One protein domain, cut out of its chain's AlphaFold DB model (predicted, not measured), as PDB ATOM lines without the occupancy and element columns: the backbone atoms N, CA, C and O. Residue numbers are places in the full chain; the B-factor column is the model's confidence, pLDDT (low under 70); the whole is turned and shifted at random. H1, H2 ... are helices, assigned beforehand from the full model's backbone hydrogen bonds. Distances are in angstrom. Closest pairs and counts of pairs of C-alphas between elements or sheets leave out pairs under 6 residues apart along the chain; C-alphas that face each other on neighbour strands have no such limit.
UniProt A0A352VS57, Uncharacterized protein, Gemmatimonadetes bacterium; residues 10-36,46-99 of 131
ATOM      1  N   MET A  10      -9.058  74.211 -19.614       95.81
ATOM      2  CA  MET A  10      -9.621  74.738 -20.865       95.81
ATOM      3  C   MET A  10      -9.159  76.164 -21.152       95.81
ATOM      4  O   MET A  10      -8.579  76.409 -22.202       95.81
ATOM      5  N   ARG A  11      -9.265  77.076 -20.176       97.25
ATOM      6  CA  ARG A  11      -8.775  78.457 -20.333       97.25
ATOM      7  C   ARG A  11      -7.287  78.516 -20.691       97.25
ATOM      8  O   ARG A  11      -6.859  79.421 -21.396       97.25
ATOM      9  N   THR A  12      -6.488  77.591 -20.156       95.56
ATOM     10  CA  THR A  12      -5.051  77.544 -20.442       95.56
ATOM     11  C   THR A  12      -4.815  77.084 -21.877       95.56
ATOM     12  O   THR A  12      -4.112  77.774 -22.605       95.56
ATOM     13  N   ILE A  13      -5.443  75.982 -22.299       95.31
ATOM     14  CA  ILE A  13      -5.315  75.435 -23.659       95.31
ATOM     15  C   ILE A  13      -5.801  76.446 -24.705       95.31
ATOM     16  O   ILE A  13      -5.086  76.715 -25.661       95.31
ATOM     17  N   GLU A  14      -6.960  77.072 -24.489       93.38
ATOM     18  CA  GLU A  14      -7.546  78.068 -25.404       93.38
ATOM     19  C   GLU A  14      -6.690  79.334 -25.564       93.38
ATOM     20  O   GLU A  14      -6.837  80.057 -26.547       93.38
ATOM     21  N   SER A  15      -5.800  79.617 -24.608       95.56
ATOM     22  CA  SER A  15      -4.886  80.764 -24.674       95.56
ATOM     23  C   SER A  15      -3.590  80.483 -25.439       95.56
ATOM     24  O   SER A  15      -2.821  81.412 -25.692       95.56
ATOM     25  N   LEU A  16      -3.320  79.220 -25.782       93.62
ATOM     26  CA  LEU A  16      -2.101  78.831 -26.481       93.62
ATOM     27  C   LEU A  16      -2.229  79.074 -27.994       93.62
ATOM     28  O   LEU A  16      -3.294  78.857 -28.569       93.62
ATOM     29  N   PRO A  17      -1.135  79.459 -28.675       92.25
ATOM     30  CA  PRO A  17      -1.054  79.373 -30.130       92.25
ATOM     31  C   PRO A  17      -1.265  77.934 -30.624       92.25
ATOM     32  O   PRO A  17      -0.810  76.995 -29.971       92.25
ATOM     33  N   ASP A  18      -1.855  77.765 -31.809       84.62
ATOM     34  CA  ASP A  18      -2.243  76.458 -32.371       84.62
ATOM     35  C   ASP A  18      -1.125  75.413 -32.317       84.62
ATOM     36  O   ASP A  18      -1.335  74.300 -31.844       84.62
ATOM     37  N   GLN A  19       0.099  75.784 -32.703       83.31
ATOM     38  CA  GLN A  19       1.257  74.884 -32.645       83.31
ATOM     39  C   GLN A  19       1.506  74.321 -31.232       83.31
ATOM     40  O   GLN A  19       1.888  73.161 -31.084       83.31
ATOM     41  N   HIS A  20       1.287  75.126 -30.194       91.44
ATOM     42  CA  HIS A  20       1.452  74.700 -28.808       91.44
ATOM     43  C   HIS A  20       0.257  73.896 -28.290       91.44
ATOM     44  O   HIS A  20       0.446  73.073 -27.399       91.44
ATOM     45  N   ILE A  21      -0.940  74.068 -28.862       91.75
ATOM     46  CA  ILE A  21      -2.090  73.197 -28.577       91.75
ATOM     47  C   ILE A  21      -1.785  71.770 -29.044       91.75
ATOM     48  O   ILE A  21      -1.938  70.839 -28.257       91.75
ATOM     49  N   TYR A  22      -1.260  71.599 -30.263       85.69
ATOM     50  CA  TYR A  22      -0.828  70.283 -30.761       85.69
ATOM     51  C   TYR A  22       0.252  69.658 -29.870       85.69
ATOM     52  O   TYR A  22       0.183  68.481 -29.537       85.69
ATOM     53  N   GLN A  23       1.222  70.458 -29.422       86.31
ATOM     54  CA  GLN A  23       2.264  69.980 -28.512       86.31
ATOM     55  C   GLN A  23       1.713  69.583 -27.131       86.31
ATOM     56  O   GLN A  23       2.218  68.657 -26.499       86.31
ATOM     57  N   ALA A  24       0.690  70.287 -26.639       92.81
ATOM     58  CA  ALA A  24       0.011  69.925 -25.402       92.81
ATOM     59  C   ALA A  24      -0.767  68.609 -25.557       92.81
ATOM     60  O   ALA A  24      -0.707  67.776 -24.654       92.81
ATOM     61  N   LEU A  25      -1.440  68.412 -26.697       90.75
ATOM     62  CA  LEU A  25      -2.116  67.158 -27.033       90.75
ATOM     63  C   LEU A  25      -1.121  65.989 -27.057       90.75
ATOM     64  O   LEU A  25      -1.327  65.030 -26.321       90.75
ATOM     65  N   ASP A  26       0.011  66.132 -27.756       84.19
ATOM     66  CA  ASP A  26       1.079  65.117 -27.790       84.19
ATOM     67  C   ASP A  26       1.525  64.681 -26.392       84.19
ATOM     68  O   ASP A  26       1.768  63.506 -26.116       84.19
ATOM     69  N   TYR A  27       1.692  65.654 -25.496       89.00
ATOM     70  CA  TYR A  27       2.138  65.374 -24.142       89.00
ATOM     71  C   TYR A  27       1.063  64.637 -23.338       89.00
ATOM     72  O   TYR A  27       1.391  63.724 -22.583       89.00
ATOM     73  N   ILE A  28      -0.209  65.004 -23.504       91.06
ATOM     74  CA  ILE A  28      -1.335  64.321 -22.859       91.06
ATOM     75  C   ILE A  28      -1.457  62.883 -23.379       91.06
ATOM     76  O   ILE A  28      -1.554  61.973 -22.561       91.06
ATOM     77  N   GLU A  29      -1.361  62.667 -24.690       84.62
ATOM     78  CA  GLU A  29      -1.370  61.333 -25.309       84.62
ATOM     79  C   GLU A  29      -0.183  60.482 -24.838       84.62
ATOM     80  O   GLU A  29      -0.330  59.298 -24.536       84.62
ATOM     81  N   PHE A  30       1.001  61.085 -24.695       85.25
ATOM     82  CA  PHE A  30       2.154  60.412 -24.099       85.25
ATOM     83  C   PHE A  30       1.890  59.994 -22.645       85.25
ATOM     84  O   PHE A  30       2.251  58.885 -22.241       85.25
ATOM     85  N   LEU A  31       1.285  60.875 -21.840       85.94
ATOM     86  CA  LEU A  31       0.922  60.556 -20.460       85.94
ATOM     87  C   LEU A  31      -0.122  59.439 -20.405       85.94
ATOM     88  O   LEU A  31       0.006  58.547 -19.570       85.94
ATOM     89  N   GLU A  32      -1.112  59.456 -21.294       83.12
ATOM     90  CA  GLU A  32      -2.112  58.398 -21.417       83.12
ATOM     91  C   GLU A  32      -1.453  57.059 -21.759       83.12
ATOM     92  O   GLU A  32      -1.578  56.111 -20.989       83.12
ATOM     93  N   ALA A  33      -0.640  56.999 -22.817       79.88
ATOM     94  CA  ALA A  33       0.058  55.779 -23.227       79.88
ATOM     95  C   ALA A  33       0.953  55.184 -22.124       79.88
ATOM     96  O   ALA A  33       1.189  53.976 -22.088       79.88
ATOM     97  N   LYS A  34       1.480  56.031 -21.231       83.56
ATOM     98  CA  LYS A  34       2.388  55.618 -20.157       83.56
ATOM     99  C   LYS A  34       1.685  55.265 -18.845       83.56
ATOM    100  O   LYS A  34       2.208  54.440 -18.095       83.56
ATOM    101  N   TYR A  35       0.574  55.924 -18.527       85.31
ATOM    102  CA  TYR A  35      -0.034  55.875 -17.194       85.31
ATOM    103  C   TYR A  35      -1.501  55.432 -17.178       85.31
ATOM    104  O   TYR A  35      -2.023  55.199 -16.086       85.31
ATOM    105  N   ALA A  36      -2.173  55.299 -18.323       83.06
ATOM    106  CA  ALA A  36      -3.518  54.735 -18.362       83.06
ATOM    107  C   ALA A  36      -3.462  53.250 -17.967       83.06
ATOM    108  O   ALA A  36      -2.769  52.456 -18.601       83.06
ATOM    109  N   LEU A  46     -16.082  58.158 -35.763       69.56
ATOM    110  CA  LEU A  46     -15.888  59.429 -36.465       69.56
ATOM    111  C   LEU A  46     -14.768  60.274 -35.835       69.56
ATOM    112  O   LEU A  46     -14.017  60.935 -36.546       69.56
ATOM    113  N   GLN A  47     -14.640  60.212 -34.510       73.94
ATOM    114  CA  GLN A  47     -13.580  60.874 -33.755       73.94
ATOM    115  C   GLN A  47     -12.218  60.219 -34.033       73.94
ATOM    116  O   GLN A  47     -11.297  60.922 -34.430       73.94
ATOM    117  N   LYS A  48     -12.128  58.880 -34.000       78.88
ATOM    118  CA  LYS A  48     -10.915  58.133 -34.397       78.88
ATOM    119  C   LYS A  48     -10.484  58.447 -35.840       78.88
ATOM    120  O   LYS A  48      -9.296  58.505 -36.153       78.88
ATOM    121  N   PHE A  49     -11.445  58.653 -36.746       73.12
ATOM    122  CA  PHE A  49     -11.164  59.066 -38.125       73.12
ATOM    123  C   PHE A  49     -10.619  60.497 -38.211       73.12
ATOM    124  O   PHE A  49      -9.662  60.734 -38.947       73.12
ATOM    125  N   ALA A  50     -11.219  61.434 -37.475       77.75
ATOM    126  CA  ALA A  50     -10.767  62.816 -37.402       77.75
ATOM    127  C   ALA A  50      -9.340  62.903 -36.835       77.75
ATOM    128  O   ALA A  50      -8.464  63.461 -37.491       77.75
ATOM    129  N   GLU A  51      -9.083  62.245 -35.705       81.00
ATOM    130  CA  GLU A  51      -7.752  62.118 -35.092       81.00
ATOM    131  C   GLU A  51      -6.743  61.515 -36.091       81.00
ATOM    132  O   GLU A  51      -5.700  62.099 -36.377       81.00
ATOM    133  N   GLY A  52      -7.097  60.412 -36.763       82.81
ATOM    134  CA  GLY A  52      -6.229  59.787 -37.768       82.81
ATOM    135  C   GLY A  52      -5.983  60.630 -39.030       82.81
ATOM    136  O   GLY A  52      -4.972  60.441 -39.719       82.81
ATOM    137  N   LEU A  53      -6.893  61.546 -39.373       78.56
ATOM    138  CA  LEU A  53      -6.705  62.516 -40.454       78.56
ATOM    139  C   LEU A  53      -5.748  63.630 -40.019       78.56
ATOM    140  O   LEU A  53      -4.821  63.955 -40.767       78.56
ATOM    141  N   GLU A  54      -5.940  64.167 -38.816       77.81
ATOM    142  CA  GLU A  54      -5.075  65.173 -38.194       77.81
ATOM    143  C   GLU A  54      -3.629  64.677 -38.098       77.81
ATOM    144  O   GLU A  54      -2.710  65.318 -38.620       77.81
ATOM    145  N   ASP A  55      -3.438  63.466 -37.577       82.62
ATOM    146  CA  ASP A  55      -2.142  62.801 -37.468       82.62
ATOM    147  C   ASP A  55      -1.421  62.674 -38.810       82.62
ATOM    148  O   ASP A  55      -0.205  62.870 -38.912       82.62
ATOM    149  N   LYS A  56      -2.153  62.331 -39.875       79.88
ATOM    150  CA  LYS A  56      -1.584  62.190 -41.222       79.88
ATOM    151  C   LYS A  56      -1.170  63.532 -41.810       79.88
ATOM    152  O   LYS A  56      -0.145  63.593 -42.490       79.88
ATOM    153  N   LEU A  57      -1.946  64.588 -41.575       78.50
ATOM    154  CA  LEU A  57      -1.606  65.936 -42.031       78.50
ATOM    155  C   LEU A  57      -0.379  66.462 -41.285       78.50
ATOM    156  O   LEU A  57       0.560  66.964 -41.907       78.50
ATOM    157  N   ARG A  58      -0.325  66.238 -39.972       75.75
ATOM    158  CA  ARG A  58       0.812  66.613 -39.135       75.75
ATOM    159  C   ARG A  58       2.090  65.860 -39.518       75.75
ATOM    160  O   ARG A  58       3.135  66.483 -39.691       75.75
ATOM    161  N   LYS A  59       2.013  64.545 -39.773       80.00
ATOM    162  CA  LYS A  59       3.145  63.729 -40.273       80.00
ATOM    163  C   LYS A  59       3.676  64.184 -41.634       80.00
ATOM    164  O   LYS A  59       4.845  63.961 -41.934       80.00
ATOM    165  N   LYS A  60       2.843  64.828 -42.454       79.56
ATOM    166  CA  LYS A  60       3.242  65.408 -43.746       79.56
ATOM    167  C   LYS A  60       3.794  66.834 -43.633       79.56
ATOM    168  O   LYS A  60       3.953  67.488 -44.661       79.56
ATOM    169  N   ALA A  61       4.091  67.303 -42.417       68.88
ATOM    170  CA  ALA A  61       4.587  68.651 -42.133       68.88
ATOM    171  C   ALA A  61       3.674  69.764 -42.681       68.88
ATOM    172  O   ALA A  61       4.136  70.848 -43.039       68.88
ATOM    173  N   VAL A  62       2.367  69.498 -42.755       74.50
ATOM    174  CA  VAL A  62       1.380  70.530 -43.074       74.50
ATOM    175  C   VAL A  62       1.351  71.529 -41.917       74.50
ATOM    176  O   VAL A  62       1.415  71.139 -40.751       74.50
ATOM    177  N   SER A  63       1.281  72.823 -42.235       74.75
ATOM    178  CA  SER A  63       1.284  73.856 -41.200       74.75
ATOM    179  C   SER A  63       0.054  73.724 -40.280       74.75
ATOM    180  O   SER A  63      -1.034  73.422 -40.782       74.75
ATOM    181  N   PRO A  64       0.185  73.996 -38.967       74.50
ATOM    182  CA  PRO A  64      -0.940  73.980 -38.024       74.50
ATOM    183  C   PRO A  64      -2.157  74.786 -38.505       74.50
ATOM    184  O   PRO A  64      -3.289  74.319 -38.405       74.50
ATOM    185  N   ASN A  65      -1.925  75.952 -39.121       76.06
ATOM    186  CA  ASN A  65      -2.990  76.806 -39.656       76.06
ATOM    187  C   ASN A  65      -3.780  76.118 -40.779       76.06
ATOM    188  O   ASN A  65      -5.006  76.158 -40.786       76.06
ATOM    189  N   THR A  66      -3.097  75.434 -41.700       78.44
ATOM    190  CA  THR A  66      -3.749  74.706 -42.801       78.44
ATOM    191  C   THR A  66      -4.567  73.518 -42.290       78.44
ATOM    192  O   THR A  66      -5.644  73.238 -42.815       78.44
ATOM    193  N   ILE A  67      -4.085  72.824 -41.250       76.56
ATOM    194  CA  ILE A  67      -4.838  71.739 -40.601       76.56
ATOM    195  C   ILE A  67      -6.119  72.306 -39.980       76.56
ATOM    196  O   ILE A  67      -7.210  71.798 -40.243       76.56
ATOM    197  N   ARG A  68      -6.011  73.407 -39.232       78.56
ATOM    198  CA  ARG A  68      -7.162  74.094 -38.639       78.56
ATOM    199  C   ARG A  68      -8.189  74.534 -39.682       78.56
ATOM    200  O   ARG A  68      -9.377  74.286 -39.492       78.56
ATOM    201  N   GLU A  69      -7.756  75.159 -40.774       80.88
ATOM    202  CA  GLU A  69      -8.642  75.581 -41.868       80.88
ATOM    203  C   GLU A  69      -9.405  74.394 -42.476       80.88
ATOM    204  O   GLU A  69     -10.622  74.468 -42.669       80.88
ATOM    205  N   ALA A  70      -8.728  73.263 -42.702       77.44
ATOM    206  CA  ALA A  70      -9.365  72.046 -43.198       77.44
ATOM    207  C   ALA A  70     -10.417  71.503 -42.218       77.44
ATOM    208  O   ALA A  70     -11.524  71.148 -42.625       77.44
ATOM    209  N   PHE A  71     -10.117  71.490 -40.918       80.69
ATOM    210  CA  PHE A  71     -11.069  71.060 -39.894       80.69
ATOM    211  C   PHE A  71     -12.268  72.002 -39.757       80.69
ATOM    212  O   PHE A  71     -13.394  71.535 -39.560       80.69
ATOM    213  N   GLN A  72     -12.070  73.313 -39.910       84.31
ATOM    214  CA  GLN A  72     -13.172  74.279 -39.949       84.31
ATOM    215  C   GLN A  72     -14.085  74.045 -41.154       84.31
ATOM    216  O   GLN A  72     -15.309  74.082 -41.006       84.31
ATOM    217  N   PHE A  73     -13.513  73.731 -42.317       83.69
ATOM    218  CA  PHE A  73     -14.278  73.361 -43.503       83.69
ATOM    219  C   PHE A  73     -15.070  72.057 -43.299       83.69
ATOM    220  O   PHE A  73     -16.268  72.018 -43.574       83.69
ATOM    221  N   ILE A  74     -14.443  71.013 -42.745       80.69
ATOM    222  CA  ILE A  74     -15.112  69.738 -42.425       80.69
ATOM    223  C   ILE A  74     -16.254  69.958 -41.422       80.69
ATOM    224  O   ILE A  74     -17.360  69.466 -41.628       80.69
ATOM    225  N   SER A  75     -16.025  70.760 -40.381       80.19
ATOM    226  CA  SER A  75     -17.051  71.098 -39.384       80.19
ATOM    227  C   SER A  75     -18.225  71.868 -39.996       80.19
ATOM    228  O   SER A  75     -19.378  71.671 -39.609       80.19
ATOM    229  N   ALA A  76     -17.960  72.752 -40.961       82.12
ATOM    230  CA  ALA A  76     -19.005  73.458 -41.693       82.12
ATOM    231  C   ALA A  76     -19.824  72.502 -42.574       82.12
ATOM    232  O   ALA A  76     -21.054  72.588 -42.593       82.12
ATOM    233  N   ALA A  77     -19.164  71.559 -43.250       73.50
ATOM    234  CA  ALA A  77     -19.832  70.537 -44.048       73.50
ATOM    235  C   ALA A  77     -20.709  69.614 -43.182       73.50
ATOM    236  O   ALA A  77     -21.858  69.349 -43.542       73.50
ATOM    237  N   ASP A  78     -20.224  69.190 -42.012       79.38
ATOM    238  CA  ASP A  78     -20.996  68.361 -41.080       79.38
ATOM    239  C   ASP A  78     -22.256  69.085 -40.577       79.38
ATOM    240  O   ASP A  78     -23.344  68.509 -40.556       79.38
ATOM    241  N   ARG A  79     -22.172  70.394 -40.295       80.56
ATOM    242  CA  ARG A  79     -23.349  71.207 -39.932       80.56
ATOM    243  C   ARG A  79     -24.410  71.221 -41.031       80.56
ATOM    244  O   ARG A  79     -25.587  71.035 -40.725       80.56
ATOM    245  N   VAL A  80     -24.022  71.380 -42.296       82.00
ATOM    246  CA  VAL A  80     -24.968  71.348 -43.428       82.00
ATOM    247  C   VAL A  80     -25.625  69.971 -43.546       82.00
ATOM    248  O   VAL A  80     -26.849  69.875 -43.654       82.00
ATOM    249  N   LEU A  81     -24.837  68.898 -43.444       74.50
ATOM    250  CA  LEU A  81     -25.340  67.523 -43.493       74.50
ATOM    251  C   LEU A  81     -26.263  67.198 -42.310       74.50
ATOM    252  O   LEU A  81     -27.286  66.532 -42.488       74.50
ATOM    253  N   SER A  82     -25.953  67.702 -41.116       75.06
ATOM    254  CA  SER A  82     -26.812  67.573 -39.936       75.06
ATOM    255  C   SER A  82     -28.146  68.308 -40.121       75.06
ATOM    256  O   SER A  82     -29.196  67.767 -39.775       75.06
ATOM    257  N   GLY A  83     -28.125  69.480 -40.770       74.19
ATOM    258  CA  GLY A  83     -29.313  70.243 -41.149       74.19
ATOM    259  C   GLY A  83     -30.222  69.458 -42.092       74.19
ATOM    260  O   GLY A  83     -31.405  69.289 -41.802       74.19
ATOM    261  N   VAL A  84     -29.662  68.880 -43.159       74.44
ATOM    262  CA  VAL A  84     -30.416  68.057 -44.124       74.44
ATOM    263  C   VAL A  84     -30.992  66.801 -43.462       74.44
ATOM    264  O   VAL A  84     -32.158  66.474 -43.674       74.44
ATOM    265  N   ARG A  85     -30.224  66.123 -42.600       74.75
ATOM    266  CA  ARG A  85     -30.722  64.969 -41.831       74.75
ATOM    267  C   ARG A  85     -31.849  65.349 -40.872       74.75
ATOM    268  O   ARG A  85     -32.806  64.592 -40.745       74.75
ATOM    269  N   SER A  86     -31.747  66.494 -40.199       74.19
ATOM    270  CA  SER A  86     -32.791  66.969 -39.283       74.19
ATOM    271  C   SER A  86     -34.090  67.314 -40.021       74.19
ATOM    272  O   SER A  86     -35.164  66.914 -39.578       74.19
ATOM    273  N   ALA A  87     -33.991  67.952 -41.193       75.50
ATOM    274  CA  ALA A  87     -35.135  68.241 -42.051       75.50
ATOM    275  C   ALA A  87     -35.768  66.954 -42.604       75.50
ATOM    276  O   ALA A  87     -36.985  66.804 -42.558       75.50
ATOM    277  N   GLY A  88     -34.952  65.991 -43.046       70.44
ATOM    278  CA  GLY A  88     -35.434  64.688 -43.509       70.44
ATOM    279  C   GLY A  88     -36.145  63.886 -42.415       70.44
ATOM    280  O   GLY A  88     -37.205  63.320 -42.666       70.44
ATOM    281  N   LYS A  89     -35.618  63.887 -41.180       79.19
ATOM    282  CA  LYS A  89     -36.306  63.285 -40.026       79.19
ATOM    283  C   LYS A  89     -37.643  63.960 -39.745       79.19
ATOM    284  O   LYS A  89     -38.609  63.256 -39.504       79.19
ATOM    285  N   LYS A  90     -37.710  65.292 -39.817       79.19
ATOM    286  CA  LYS A  90     -38.954  66.038 -39.600       79.19
ATOM    287  C   LYS A  90     -40.027  65.674 -40.630       79.19
ATOM    288  O   LYS A  90     -41.138  65.372 -40.236       79.19
ATOM    289  N   VAL A  91     -39.672  65.599 -41.915       79.75
ATOM    290  CA  VAL A  91     -40.604  65.166 -42.975       79.75
ATOM    291  C   VAL A  91     -41.084  63.730 -42.753       79.75
ATOM    292  O   VAL A  91     -42.256  63.442 -42.964       79.75
ATOM    293  N   LEU A  92     -40.203  62.830 -42.305       82.62
ATOM    294  CA  LEU A  92     -40.591  61.457 -41.981       82.62
ATOM    295  C   LEU A  92     -41.519  61.394 -40.760       82.62
ATOM    296  O   LEU A  92     -42.469  60.624 -40.780       82.62
ATOM    297  N   THR A  93     -41.262  62.199 -39.726       83.44
ATOM    298  CA  THR A  93     -42.127  62.313 -38.543       83.44
ATOM    299  C   THR A  93     -43.490  62.906 -38.895       83.44
ATOM    300  O   THR A  93     -44.506  62.380 -38.454       83.44
ATOM    301  N   ASP A  94     -43.523  63.944 -39.733       79.56
ATOM    302  CA  ASP A  94     -44.765  64.548 -40.220       79.56
ATOM    303  C   ASP A  94     -45.554  63.528 -41.067       79.56
ATOM    304  O   ASP A  94     -46.767  63.402 -40.919       79.56
ATOM    305  N   LEU A  95     -44.874  62.730 -41.901       79.00
ATOM    306  CA  LEU A  95     -45.503  61.670 -42.693       79.00
ATOM    307  C   LEU A  95     -46.009  60.509 -41.825       79.00
ATOM    308  O   LEU A  95     -47.120  60.041 -42.048       79.00
ATOM    309  N   SER A  96     -45.244  60.058 -40.825       79.50
ATOM    310  CA  SER A  96     -45.704  59.020 -39.892       79.50
ATOM    311  C   SER A  96     -46.884  59.499 -39.054       79.50
ATOM    312  O   SER A  96     -47.804  58.732 -38.822       79.50
ATOM    313  N   GLN A  97     -46.891  60.773 -38.657       80.81
ATOM    314  CA  GLN A  97     -48.009  61.366 -37.932       80.81
ATOM    315  C   GLN A  97     -49.264  61.443 -38.808       80.81
ATOM    316  O   GLN A  97     -50.357  61.203 -38.309       80.81
ATOM    317  N   VAL A  98     -49.128  61.739 -40.104       79.12
ATOM    318  CA  VAL A  98     -50.247  61.694 -41.059       79.12
ATOM    319  C   VAL A  98     -50.745  60.262 -41.276       79.12
ATOM    320  O   VAL A  98     -51.952  60.067 -41.328       79.12
ATOM    321  N   LEU A  99     -49.851  59.268 -41.350       73.31
ATOM    322  CA  LEU A  99     -50.241  57.854 -41.449       73.31
ATOM    323  C   LEU A  99     -50.963  57.357 -40.183       73.31
ATOM    324  O   LEU A  99     -51.973  56.669 -40.306       73.31
TER     325      LEU A  99
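Overview. This is residues 10 to 36 and 46 to 99 of the 131 residues of an uncharacterized protein of Gemmatimonadetes bacterium (UniProt A0A352VS57). A very long helix, H4, makes the long axis; H3 folds back beside its beginning as a helical hairpin, and H2 meets that same end of H4 to make a corner, so that H2 and H4 form an L. The short H1 comes before H2, and residues 75 to 99 of H4 stick out as a long arm, while residues 26 to 36, of which 26 to 35 belong to H2, stick out as a shorter arm, with the lines of H2 and H4 about perpendicular at 77 degrees. The printed part has 81 residues with four named helices, in the order H1, H2, H3, H4, and no named strand; the class is all helix. The whole is extended, with a radius of gyration of the C-alphas of 18.8 A, and it is elongated, spanning 56 by 31 by 26 A.

Arrangement. The longest helix is H4, residues 64 to 99. H3, residues 46 to 59, touches it with residues 54 to 58 alone, on residues 64 to 67 of H4; the closest C-alphas are those of Leu 57 and Ile 67, 6.8 A apart. H3 and H4 are a hairpin and run opposite ways at a shallow tilt of 18 degrees. H2, residues 18 to 35, and H4 only just touch, with 3 pairs of C-alphas within 8 A, and they touch only at their ends, residues 18 to 19 of H2 and 64 to 65 of H4. Their closest C-alphas are those of Gln 19 and Pro 64, 5.9 A apart, and their lines are about perpendicular, at 77 degrees. H1, residues 10 to 14, only just touches H2, with 3 pairs of C-alphas within 8 A, and H2 meets it with residues 21 to 24 alone; the closest are the C-alphas of Ile 13 and Ile 21, 6.3 A apart. H1 is apart from H3 and from H4, and H2 is apart from H3. In H1, H2, H3 and H4, every O i to N i+4 pair is within hydrogen-bond range.

Along the chain. H4 is 52.0 A long from first to last C-alpha, from C-alpha 64 at (-0.940, 73.980, -38.024) to C-alpha 99 at (-50.241, 57.854, -41.449). H3 measures 19.9 A and H2 25.7 A. H1 has five residues and begins with C-alpha 10 at (-9.621, 74.738, -20.865).

Size, cuts and confidence. The two C-alphas farthest apart are those of Lys 34 and Val 98, 57.0 A. Without the stretches that stand free, the body has 45 residues and spans 26 by 23 by 19 A. Residues 37 to 45 are not printed, and C-alphas 36 and 46 are 22.4 A apart across this cut, which lies in the link from H2 to H3. The links from H1 to H2 and from H3 to H4 are tight. The mean pLDDT of the printed part is 81.6, and residues 46 and 61 are under 70.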